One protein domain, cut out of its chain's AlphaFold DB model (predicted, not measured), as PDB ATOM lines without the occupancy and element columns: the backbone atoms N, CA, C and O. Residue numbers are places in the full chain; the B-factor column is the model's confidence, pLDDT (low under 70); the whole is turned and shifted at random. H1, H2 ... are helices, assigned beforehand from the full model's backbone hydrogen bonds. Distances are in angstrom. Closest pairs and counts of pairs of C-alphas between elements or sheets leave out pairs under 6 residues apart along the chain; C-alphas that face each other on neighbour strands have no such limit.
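What this domain is: This is residues 257 to 337 of the 470 residues of an uncharacterized protein of Streptococcus sp. WB01_FAA12 (UniProt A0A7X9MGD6). The model is an elongated, all-helix arrangement with few helix-to-helix contacts: H1 makes one end, H4 runs out toward the other end, and H3 and the very short H2 lie between them on opposite sides of the middle. The long unnamed stretch of residues 270 to 283 loops through the space between H1 and H3 before it reaches H2, and past H4 the printed part folds back to the short H5. The printed part has 81 residues with five named helices, H1 to H5 in that order, and no named strand; helices hold 45 residues, and the class is all helix. The whole is compact by its radius of gyration of the C-alphas, 12.4 A, and spans 38 by 21 by 20 A.

Where its parts are: Find C-alpha 257 at (27.687, 2.744, -53.284); from there H1, residues 257 to 269, runs 18.2 A to its last C-alpha. H2 is the four residues 284 to 287. H3 covers residues 296 to 306 and measures 15.5 A. Look next at C-alpha 310 at (31.559, -10.425, -41.578), where H4, residues 310 to 322, starts on its 18.5 A. H5, residues 330 to 333, ends at C-alpha 333 at (25.427, -20.147, -35.790).

How they stand to each other: Start at H1, which touches H2 with residues 264 to 269 alone; their closest C-alphas, those of Leu 265 and Ala 284, are 5.6 A apart. H1 and H3 are close but not clearly touching, with the closest C-alphas, Leu 269 and Pro 296, 6.8 A apart. Their lines stand at a steep tilt of 49 degrees, opposite ways. H2 and H4 are close but not clearly touching, and their closest C-alphas, Asp 286 and Ala 310, are 5.7 A apart. H4 and H5 are near each other, with 6 pairs of C-alphas within 10 A and the closest at 8.2 A. Among the pairs that are apart are H1 and H4, H2 and H3, H3 and H4, and H3 and H5. In H1, H3 and H4 each O i to N i+4 pair is within hydrogen-bond range; H2 and H5 are too short for such a pair, and each has its 1 O i to N i+3 pair within range.

The domain as a whole: Look at Glu 257 and Gly 324 for the two C-alphas farthest apart, 38.9 A. The printed part has no cut. The link from H1 to H2 is long, with 14 residues; that from H3 to H4 is tight, and those from H2 to H3 and H4 to H5 are short. The mean pLDDT of the printed part is 92.8, and no printed residue is under 70.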
ATOM      1  N   GLU A 257      26.902   3.946 -53.582       89.38
ATOM      2  CA  GLU A 257      27.687   2.744 -53.284       89.38
ATOM      3  C   GLU A 257      26.924   1.780 -52.369       89.38
ATOM      4  O   GLU A 257      26.925   0.575 -52.620       89.38
ATOM      5  N   ASP A 258      26.188   2.300 -51.385       90.56
ATOM      6  CA  ASP A 258      25.337   1.481 -50.516       90.56
ATOM      7  C   ASP A 258      24.225   0.784 -51.305       90.56
ATOM      8  O   ASP A 258      23.999  -0.412 -51.111       90.56
ATOM      9  N   TYR A 259      23.599   1.483 -52.258       93.06
ATOM     10  CA  TYR A 259      22.628   0.886 -53.172       93.06
ATOM     11  C   TYR A 259      23.234  -0.267 -53.980       93.06
ATOM     12  O   TYR A 259      22.629  -1.335 -54.083       93.06
ATOM     13  N   LYS A 260      24.433  -0.076 -54.548       91.94
ATOM     14  CA  LYS A 260      25.117  -1.115 -55.334       91.94
ATOM     15  C   LYS A 260      25.431  -2.343 -54.490       91.94
ATOM     16  O   LYS A 260      25.092  -3.450 -54.903       91.94
ATOM     17  N   ILE A 261      26.014  -2.134 -53.310       92.81
ATOM     18  CA  ILE A 261      26.302  -3.202 -52.347       92.81
ATOM     19  C   ILE A 261      25.011  -3.937 -51.999       92.81
ATOM     20  O   ILE A 261      24.943  -5.159 -52.095       92.81
ATOM     21  N   ARG A 262      23.947  -3.203 -51.659       93.75
ATOM     22  CA  ARG A 262      22.659  -3.805 -51.328       93.75
ATOM     23  C   ARG A 262      22.116  -4.655 -52.473       93.75
ATOM     24  O   ARG A 262      21.663  -5.763 -52.215       93.75
ATOM     25  N   LYS A 263      22.172  -4.182 -53.721       93.44
ATOM     26  CA  LYS A 263      21.713  -4.953 -54.889       93.44
ATOM     27  C   LYS A 263      22.528  -6.216 -55.139       93.44
ATOM     28  O   LYS A 263      21.951  -7.243 -55.490       93.44
ATOM     29  N   GLU A 264      23.838  -6.162 -54.933       94.19
ATOM     30  CA  GLU A 264      24.698  -7.343 -55.011       94.19
ATOM     31  C   GLU A 264      24.334  -8.374 -53.932       94.19
ATOM     32  O   GLU A 264      24.133  -9.551 -54.235       94.19
ATOM     33  N   LEU A 265      24.161  -7.921 -52.689       94.44
ATOM     34  CA  LEU A 265      23.763  -8.769 -51.567       94.44
ATOM     35  C   LEU A 265      22.351  -9.344 -51.749       94.44
ATOM     36  O   LEU A 265      22.147 -10.522 -51.476       94.44
ATOM     37  N   GLU A 266      21.388  -8.558 -52.244       94.12
ATOM     38  CA  GLU A 266      20.026  -9.028 -52.544       94.12
ATOM     39  C   GLU A 266      20.052 -10.184 -53.553       94.12
ATOM     40  O   GLU A 266      19.376 -11.197 -53.361       94.12
ATOM     41  N   LYS A 267      20.882 -10.064 -54.600       93.50
ATOM     42  CA  LYS A 267      21.077 -11.121 -55.600       93.50
ATOM     43  C   LYS A 267      21.690 -12.377 -54.979       93.50
ATOM     44  O   LYS A 267      21.217 -13.473 -55.257       93.50
ATOM     45  N   ALA A 268      22.721 -12.226 -54.149       92.12
ATOM     46  CA  ALA A 268      23.415 -13.351 -53.523       92.12
ATOM     47  C   ALA A 268      22.575 -14.058 -52.440       92.12
ATOM     48  O   ALA A 268      22.656 -15.274 -52.304       92.12
ATOM     49  N   LEU A 269      21.744 -13.318 -51.699       90.25
ATOM     50  CA  LEU A 269      20.816 -13.872 -50.705       90.25
ATOM     51  C   LEU A 269      19.543 -14.465 -51.322       90.25
ATOM     52  O   LEU A 269      18.806 -15.158 -50.624       90.25
ATOM     53  N   GLY A 270      19.241 -14.143 -52.585       89.44
ATOM     54  CA  GLY A 270      17.963 -14.482 -53.213       89.44
ATOM     55  C   GLY A 270      16.769 -13.787 -52.547       89.44
ATOM     56  O   GLY A 270      15.671 -14.339 -52.515       89.44
ATOM     57  N   GLY A 271      16.968 -12.602 -51.959       89.62
ATOM     58  CA  GLY A 271      15.939 -11.945 -51.156       89.62
ATOM     59  C   GLY A 271      16.301 -10.538 -50.690       89.62
ATOM     60  O   GLY A 271      17.336  -9.982 -51.044       89.62
ATOM     61  N   LYS A 272      15.418  -9.940 -49.882       92.94
ATOM     62  CA  LYS A 272      15.575  -8.562 -49.397       92.94
ATOM     63  C   LYS A 272      16.728  -8.437 -48.394       92.94
ATOM     64  O   LYS A 272      16.843  -9.229 -47.457       92.94
ATOM     65  N   VAL A 273      17.504  -7.366 -48.544       94.38
ATOM     66  CA  VAL A 273      18.480  -6.913 -47.550       94.38
ATOM     67  C   VAL A 273      17.829  -5.894 -46.614       94.38
ATOM     68  O   VAL A 273      17.204  -4.928 -47.060       94.38
ATOM     69  N   LEU A 274      17.951  -6.116 -45.309       93.31
ATOM     70  CA  LEU A 274      17.425  -5.240 -44.273       93.31
ATOM     71  C   LEU A 274      18.288  -3.973 -44.135       93.31
ATOM     72  O   LEU A 274      19.515  -4.050 -44.258       93.31
ATOM     73  N   PRO A 275      17.676  -2.808 -43.846       88.56
ATOM     74  CA  PRO A 275      18.416  -1.574 -43.610       88.56
ATOM     75  C   PRO A 275      19.514  -1.752 -42.555       88.56
ATOM     76  O   PRO A 275      19.266  -2.252 -41.463       88.56
ATOM     77  N   GLY A 276      20.738  -1.336 -42.883       87.19
ATOM     78  CA  GLY A 276      21.885  -1.408 -41.977       87.19
ATOM     79  C   GLY A 276      22.658  -2.728 -42.007       87.19
ATOM     80  O   GLY A 276      23.791  -2.742 -41.534       87.19
ATOM     81  N   PHE A 277      22.136  -3.801 -42.614       93.50
ATOM     82  CA  PHE A 277      22.888  -5.055 -42.765       93.50
ATOM     83  C   PHE A 277      24.163  -4.865 -43.602       93.50
ATOM     84  O   PHE A 277      25.233  -5.355 -43.240       93.50
ATOM     85  N   ASN A 278      24.075  -4.052 -44.660       91.25
ATOM     86  CA  ASN A 278      25.189  -3.711 -45.547       91.25
ATOM     87  C   ASN A 278      26.339  -2.945 -44.856       91.25
ATOM     88  O   ASN A 278      27.405  -2.772 -45.442       91.25
ATOM     89  N   LYS A 279      26.149  -2.478 -43.611       90.81
ATOM     90  CA  LYS A 279      27.230  -1.903 -42.792       90.81
ATOM     91  C   LYS A 279      28.176  -2.978 -42.251       90.81
ATOM     92  O   LYS A 279      29.343  -2.683 -42.013       90.81
ATOM     93  N   TYR A 280      27.672  -4.197 -42.073       94.50
ATOM     94  CA  TYR A 280      28.376  -5.314 -41.444       94.50
ATOM     95  C   TYR A 280      28.869  -6.357 -42.453       94.50
ATOM     96  O   TYR A 280      29.945  -6.929 -42.270       94.50
ATOM     97  N   PHE A 281      28.096  -6.572 -43.519       94.62
ATOM     98  CA  PHE A 281      28.396  -7.473 -44.633       94.62
ATOM     99  C   PHE A 281      28.376  -6.645 -45.916       94.62
ATOM    100  O   PHE A 281      27.360  -6.024 -46.216       94.62
ATOM    101  N   ARG A 282      29.491  -6.571 -46.649       92.31
ATOM    102  CA  ARG A 282      29.670  -5.603 -47.751       92.31
ATOM    103  C   ARG A 282      29.830  -6.249 -49.121       92.31
ATOM    104  O   ARG A 282      29.782  -5.530 -50.114       92.31
ATOM    105  N   THR A 283      30.040  -7.558 -49.185       93.81
ATOM    106  CA  THR A 283      30.298  -8.286 -50.435       93.81
ATOM    107  C   THR A 283      29.511  -9.590 -50.491       93.81
ATOM    108  O   THR A 283      29.193 -10.172 -49.451       93.81
ATOM    109  N   ALA A 284      29.247 -10.107 -51.694       90.88
ATOM    110  CA  ALA A 284      28.679 -11.451 -51.836       90.88
ATOM    111  C   ALA A 284      29.564 -12.538 -51.189       90.88
ATOM    112  O   ALA A 284      29.053 -13.513 -50.639       90.88
ATOM    113  N   GLY A 285      30.888 -12.342 -51.188       91.75
ATOM    114  CA  GLY A 285      31.846 -13.241 -50.540       91.75
ATOM    115  C   GLY A 285      31.701 -13.309 -49.017       91.75
ATOM    116  O   GLY A 285      32.037 -14.331 -48.425       91.75
ATOM    117  N   ASP A 286      31.153 -12.278 -48.371       92.38
ATOM    118  CA  ASP A 286      30.867 -12.311 -46.932       92.38
ATOM    119  C   ASP A 286      29.726 -13.288 -46.601       92.38
ATOM    120  O   ASP A 286      29.666 -13.846 -45.505       92.38
ATOM    121  N   LEU A 287      28.827 -13.527 -47.558       91.50
ATOM    122  CA  LEU A 287      27.633 -14.350 -47.368       91.50
ATOM    123  C   LEU A 287      27.909 -15.853 -47.485       91.50
ATOM    124  O   LEU A 287      27.129 -16.649 -46.970       91.50
ATOM    125  N   GLN A 288      29.026 -16.257 -48.100       89.75
ATOM    126  CA  GLN A 288      29.380 -17.675 -48.282       89.75
ATOM    127  C   GLN A 288      29.568 -18.428 -46.954       89.75
ATOM    128  O   GLN A 288      29.534 -19.657 -46.910       89.75
ATOM    129  N   TYR A 289      29.788 -17.692 -45.859       87.12
ATOM    130  CA  TYR A 289      29.989 -18.265 -44.533       87.12
ATOM    131  C   TYR A 289      28.678 -18.559 -43.799       87.12
ATOM    132  O   TYR A 289      28.724 -19.214 -42.757       87.12
ATOM    133  N   ILE A 290      27.535 -18.115 -44.333       88.50
ATOM    134  CA  ILE A 290      26.205 -18.356 -43.771       88.50
ATOM    135  C   ILE A 290      25.766 -19.787 -44.132       88.50
ATOM    136  O   ILE A 290      25.697 -20.121 -45.318       88.50
ATOM    137  N   PRO A 291      25.440 -20.650 -43.153       86.94
ATOM    138  CA  PRO A 291      24.966 -22.003 -43.444       86.94
ATOM    139  C   PRO A 291      23.641 -22.001 -44.228       86.94
ATOM    140  O   PRO A 291      22.720 -21.252 -43.900       86.94
ATOM    141  N   LYS A 292      23.515 -22.884 -45.235       82.88
ATOM    142  CA  LYS A 292      22.376 -22.926 -46.184       82.88
ATOM    143  C   LYS A 292      20.995 -23.094 -45.528       82.88
ATOM    144  O   LYS A 292      19.999 -22.684 -46.111       82.88
ATOM    145  N   GLY A 293      20.924 -23.684 -44.332       84.19
ATOM    146  CA  GLY A 293      19.671 -23.889 -43.592       84.19
ATOM    147  C   GLY A 293      19.141 -22.649 -42.862       84.19
ATOM    148  O   GLY A 293      18.028 -22.673 -42.336       84.19
ATOM    149  N   ILE A 294      19.908 -21.555 -42.805       90.25
ATOM    150  CA  ILE A 294      19.510 -20.356 -42.065       90.25
ATOM    151  C   ILE A 294      18.652 -19.438 -42.927       90.25
ATOM    152  O   ILE A 294      19.058 -18.978 -43.989       90.25
ATOM    153  N   LYS A 295      17.474 -19.085 -42.403       91.62
ATOM    154  CA  LYS A 295      16.585 -18.098 -43.028       91.62
ATOM    155  C   LYS A 295      17.286 -16.725 -43.113       91.62
ATOM    156  O   LYS A 295      17.568 -16.146 -42.058       91.62
ATOM    157  N   PRO A 296      17.484 -16.141 -44.314       92.06
ATOM    158  CA  PRO A 296      18.255 -14.904 -44.487       92.06
ATOM    159  C   PRO A 296      17.781 -13.727 -43.628       92.06
ATOM    160  O   PRO A 296      18.593 -13.030 -43.029       92.06
ATOM    161  N   ILE A 297      16.468 -13.512 -43.508       94.31
ATOM    162  CA  ILE A 297      15.910 -12.405 -42.711       94.31
ATOM    163  C   ILE A 297      16.240 -12.554 -41.219       94.31
ATOM    164  O   ILE A 297      16.558 -11.572 -40.548       94.31
ATOM    165  N   ARG A 298      16.216 -13.786 -40.697       94.62
ATOM    166  CA  ARG A 298      16.552 -14.072 -39.297       94.62
ATOM    167  C   ARG A 298      18.024 -13.775 -39.017       94.62
ATOM    168  O   ARG A 298      18.323 -13.128 -38.018       94.62
ATOM    169  N   PHE A 299      18.910 -14.193 -39.922       95.00
ATOM    170  CA  PHE A 299      20.342 -13.919 -39.820       95.00
ATOM    171  C   PHE A 299      20.639 -12.420 -39.826       95.00
ATOM    172  O   PHE A 299      21.335 -11.922 -38.945       95.00
ATOM    173  N   GLN A 300      20.052 -11.683 -40.769       96.12
ATOM    174  CA  GLN A 300      20.254 -10.238 -40.876       96.12
ATOM    175  C   GLN A 300      19.803  -9.494 -39.612       96.12
ATOM    176  O   GLN A 300      20.541  -8.648 -39.110       96.12
ATOM    177  N   ASN A 301      18.637  -9.840 -39.052       96.38
ATOM    178  CA  ASN A 301      18.167  -9.273 -37.782       96.38
ATOM    179  C   ASN A 301      19.145  -9.547 -36.635       96.38
ATOM    180  O   ASN A 301      19.435  -8.652 -35.839       96.38
ATOM    181  N   TRP A 302      19.664 -10.772 -36.551       97.00
ATOM    182  CA  TRP A 302      20.640 -11.140 -35.532       97.00
ATOM    183  C   TRP A 302      21.956 -10.365 -35.683       97.00
ATOM    184  O   TRP A 302      22.456  -9.840 -34.685       97.00
ATOM    185  N   VAL A 303      22.468 -10.229 -36.912       96.69
ATOM    186  CA  VAL A 303      23.671  -9.442 -37.226       96.69
ATOM    187  C   VAL A 303      23.489  -7.985 -36.824       96.69
ATOM    188  O   VAL A 303      24.340  -7.443 -36.129       96.69
ATOM    189  N   ILE A 304      22.377  -7.359 -37.220       96.12
ATOM    190  CA  ILE A 304      22.098  -5.953 -36.901       96.12
ATOM    191  C   ILE A 304      22.001  -5.760 -35.385       96.12
ATOM    192  O   ILE A 304      22.596  -4.828 -34.852       96.12
ATOM    193  N   LYS A 305      21.300  -6.662 -34.686       96.19
ATOM    194  CA  LYS A 305      21.129  -6.607 -33.228       96.19
ATOM    195  C   LYS A 305      22.455  -6.737 -32.474       96.19
ATOM    196  O   LYS A 305      22.647  -6.051 -31.478       96.19
ATOM    197  N   ASN A 306      23.345  -7.614 -32.932       96.12
ATOM    198  CA  ASN A 306      24.622  -7.897 -32.268       96.12
ATOM    199  C   ASN A 306      25.804  -7.109 -32.856       96.12
ATOM    200  O   ASN A 306      26.918  -7.226 -32.358       96.12
ATOM    201  N   SER A 307      25.575  -6.304 -33.896       96.19
ATOM    202  CA  SER A 307      26.603  -5.538 -34.618       96.19
ATOM    203  C   SER A 307      27.765  -6.387 -35.162       96.19
ATOM    204  O   SER A 307      28.915  -5.953 -35.163       96.19
ATOM    205  N   VAL A 308      27.466  -7.603 -35.627       96.31
ATOM    206  CA  VAL A 308      28.475  -8.616 -35.990       96.31
ATOM    207  C   VAL A 308      29.053  -8.349 -37.365       96.31
ATOM    208  O   VAL A 308      28.331  -8.420 -38.357       96.31
ATOM    209  N   LYS A 309      30.362  -8.110 -37.465       96.19
ATOM    210  CA  LYS A 309      31.008  -7.885 -38.764       96.19
ATOM    211  C   LYS A 309      31.350  -9.208 -39.449       96.19
ATOM    212  O   LYS A 309      31.719 -10.184 -38.798       96.19
ATOM    213  N   ALA A 310      31.307  -9.222 -40.781       95.62
ATOM    214  CA  ALA A 310      31.559 -10.425 -41.578       95.62
ATOM    215  C   ALA A 310      32.899 -11.120 -41.261       95.62
ATOM    216  O   ALA A 310      32.957 -12.347 -41.171       95.62
ATOM    217  N   TYR A 311      33.974 -10.352 -41.048       94.75
ATOM    218  CA  TYR A 311      35.287 -10.926 -40.735       94.75
ATOM    219  C   TYR A 311      35.337 -11.577 -39.344       94.75
ATOM    220  O   TYR A 311      36.020 -12.586 -39.193       94.75
ATOM    221  N   GLU A 312      34.612 -11.038 -38.358       95.75
ATOM    222  CA  GLU A 312      34.525 -11.591 -36.996       95.75
ATOM    223  C   GLU A 312      33.709 -12.877 -37.018       95.75
ATOM    224  O   GLU A 312      34.109 -13.882 -36.440       95.75
ATOM    225  N   TYR A 313      32.601 -12.877 -37.762       96.56
ATOM    226  CA  TYR A 313      31.784 -14.068 -37.967       96.56
ATOM    227  C   TYR A 313      32.582 -15.214 -38.602       96.56
ATOM    228  O   TYR A 313      32.529 -16.355 -38.137       96.56
ATOM    229  N   ARG A 314      33.368 -14.898 -39.640       95.31
ATOM    230  CA  ARG A 314      34.288 -15.847 -40.277       95.31
ATOM    231  C   ARG A 314      35.339 -16.365 -39.295       95.31
ATOM    232  O   ARG A 314      35.583 -17.565 -39.259       95.31
ATOM    233  N   ASP A 315      35.960 -15.480 -38.517       94.81
ATOM    234  CA  ASP A 315      36.972 -15.867 -37.530       94.81
ATOM    235  C   ASP A 315      36.391 -16.803 -36.462       94.81
ATOM    236  O   ASP A 315      36.948 -17.866 -36.201       94.81
ATOM    237  N   TYR A 316      35.215 -16.472 -35.931       96.00
ATOM    238  CA  TYR A 316      34.504 -17.311 -34.974       96.00
ATOM    239  C   TYR A 316      34.229 -18.718 -35.518       96.00
ATOM    240  O   TYR A 316      34.542 -19.706 -34.852       96.00
ATOM    241  N   ARG A 317      33.713 -18.829 -36.750       94.94
ATOM    242  CA  ARG A 317      33.505 -20.127 -37.406       94.94
ATOM    243  C   ARG A 317      34.813 -20.916 -37.530       94.94
ATOM    244  O   ARG A 317      34.835 -22.096 -37.191       94.94
ATOM    245  N   ASN A 318      35.893 -20.266 -37.961       94.06
ATOM    246  CA  ASN A 318      37.205 -20.902 -38.096       94.06
ATOM    247  C   ASN A 318      37.765 -21.370 -36.740       94.06
ATOM    248  O   ASN A 318      38.439 -22.397 -36.678       94.06
ATOM    249  N   MET A 319      37.513 -20.637 -35.650       93.56
ATOM    250  CA  MET A 319      37.909 -21.065 -34.302       93.56
ATOM    251  C   MET A 319      37.160 -22.326 -33.872       93.56
ATOM    252  O   MET A 319      37.777 -23.247 -33.345       93.56
ATOM    253  N   LEU A 320      35.850 -22.396 -34.127       95.00
ATOM    254  CA  LEU A 320      35.056 -23.585 -33.812       95.00
ATOM    255  C   LEU A 320      35.505 -24.806 -34.617       95.00
ATOM    256  O   LEU A 320      35.669 -25.877 -34.041       95.00
ATOM    257  N   GLU A 321      35.785 -24.636 -35.909       93.62
ATOM    258  CA  GLU A 321      36.328 -25.703 -36.755       93.62
ATOM    259  C   GLU A 321      37.663 -26.234 -36.216       93.62
ATOM    260  O   GLU A 321      37.834 -27.443 -36.065       93.62
ATOM    261  N   LYS A 322      38.587 -25.344 -35.835       91.88
ATOM    262  CA  LYS A 322      39.874 -25.729 -35.230       91.88
ATOM    263  C   LYS A 322      39.732 -26.434 -33.883       91.88
ATOM    264  O   LYS A 322      40.595 -27.227 -33.526       91.88
ATOM    265  N   LEU A 323      38.669 -26.133 -33.143       93.00
ATOM    266  CA  LEU A 323      38.301 -26.816 -31.905       93.00
ATOM    267  C   LEU A 323      37.581 -28.155 -32.150       93.00
ATOM    268  O   LEU A 323      37.200 -28.815 -31.187       93.00
ATOM    269  N   GLY A 324      37.345 -28.550 -33.407       92.75
ATOM    270  CA  GLY A 324      36.564 -29.742 -33.750       92.75
ATOM    271  C   GLY A 324      35.072 -29.610 -33.420       92.75
ATOM    272  O   GLY A 324      34.360 -30.607 -33.328       92.75
ATOM    273  N   ILE A 325      34.582 -28.387 -33.214       93.31
ATOM    274  CA  ILE A 325      33.198 -28.108 -32.841       93.31
ATOM    275  C   ILE A 325      32.381 -27.892 -34.116       93.31
ATOM    276  O   ILE A 325      32.570 -26.905 -34.828       93.31
ATOM    277  N   ALA A 326      31.417 -28.782 -34.372       91.69
ATOM    278  CA  ALA A 326      30.497 -28.648 -35.499       91.69
ATOM    279  C   ALA A 326      29.756 -27.297 -35.467       91.69
ATOM    280  O   ALA A 326      29.164 -26.915 -34.444       91.69
ATOM    281  N   PHE A 327      29.780 -26.589 -36.602       91.88
ATOM    282  CA  PHE A 327      29.144 -25.283 -36.789       91.88
ATOM    283  C   PHE A 327      27.669 -25.433 -37.181       91.88
ATOM    284  O   PHE A 327      27.232 -25.029 -38.259       91.88
ATOM    285  N   GLU A 328      26.910 -26.059 -36.287       90.25
ATOM    286  CA  GLU A 328      25.512 -26.421 -36.486       90.25
ATOM    287  C   GLU A 328      24.653 -25.970 -35.304       90.25
ATOM    288  O   GLU A 328      25.136 -25.784 -34.184       90.25
ATOM    289  N   GLY A 329      23.356 -25.805 -35.560       89.00
ATOM    290  CA  GLY A 329      22.392 -25.360 -34.561       89.00
ATOM    291  C   GLY A 329      22.391 -23.846 -34.346       89.00
ATOM    292  O   GLY A 329      23.417 -23.163 -34.362       89.00
ATOM    293  N   ASP A 330      21.197 -23.306 -34.108       87.62
ATOM    294  CA  ASP A 330      20.973 -21.861 -34.036       87.62
ATOM    295  C   ASP A 330      21.832 -21.160 -32.978       87.62
ATOM    296  O   ASP A 330      22.298 -20.049 -33.211       87.62
ATOM    297  N   PHE A 331      22.077 -21.796 -31.830       91.06
ATOM    298  CA  PHE A 331      22.837 -21.187 -30.733       91.06
ATOM    299  C   PHE A 331      24.330 -21.019 -31.043       91.06
ATOM    300  O   PHE A 331      24.967 -20.152 -30.452       91.06
ATOM    301  N   ARG A 332      24.888 -21.831 -31.952       92.38
ATOM    302  CA  ARG A 332      26.278 -21.704 -32.411       92.38
ATOM    303  C   ARG A 332      26.371 -20.826 -33.640       92.38
ATOM    304  O   ARG A 332      27.294 -20.040 -33.756       92.38
ATOM    305  N   ILE A 333      25.409 -20.928 -34.551       94.94
ATOM    306  CA  ILE A 333      25.427 -20.147 -35.790       94.94
ATOM    307  C   ILE A 333      25.056 -18.679 -35.523       94.94
ATOM    308  O   ILE A 333      25.584 -17.787 -36.183       94.94
ATOM    309  N   MET A 334      24.155 -18.424 -34.571       96.06
ATOM    310  CA  MET A 334      23.650 -17.104 -34.177       96.06
ATOM    311  C   MET A 334      23.546 -16.999 -32.638       96.06
ATOM    312  O   MET A 334      22.441 -16.878 -32.095       96.06
ATOM    313  N   PRO A 335      24.674 -17.055 -31.903       95.81
ATOM    314  CA  PRO A 335      24.677 -16.994 -30.441       95.81
ATOM    315  C   PRO A 335      23.996 -15.728 -29.922       95.81
ATOM    316  O   PRO A 335      24.136 -14.650 -30.494       95.81
ATOM    317  N   LYS A 336      23.267 -15.836 -28.803       94.56
ATOM    318  CA  LYS A 336      22.529 -14.703 -28.213       94.56
ATOM    319  C   LYS A 336      23.434 -13.495 -27.935       94.56
ATOM    320  O   LYS A 336      22.983 -12.372 -28.134       94.56
ATOM    321  N   ASN A 337      24.671 -13.750 -27.503       95.06
ATOM    322  CA  ASN A 337      25.738 -12.766 -27.365       95.06
ATOM    323  C   ASN A 337      26.947 -13.227 -28.190       95.06
ATOM    324  O   ASN A 337      27.665 -14.152 -27.802       95.06
TER     325      ASN A 337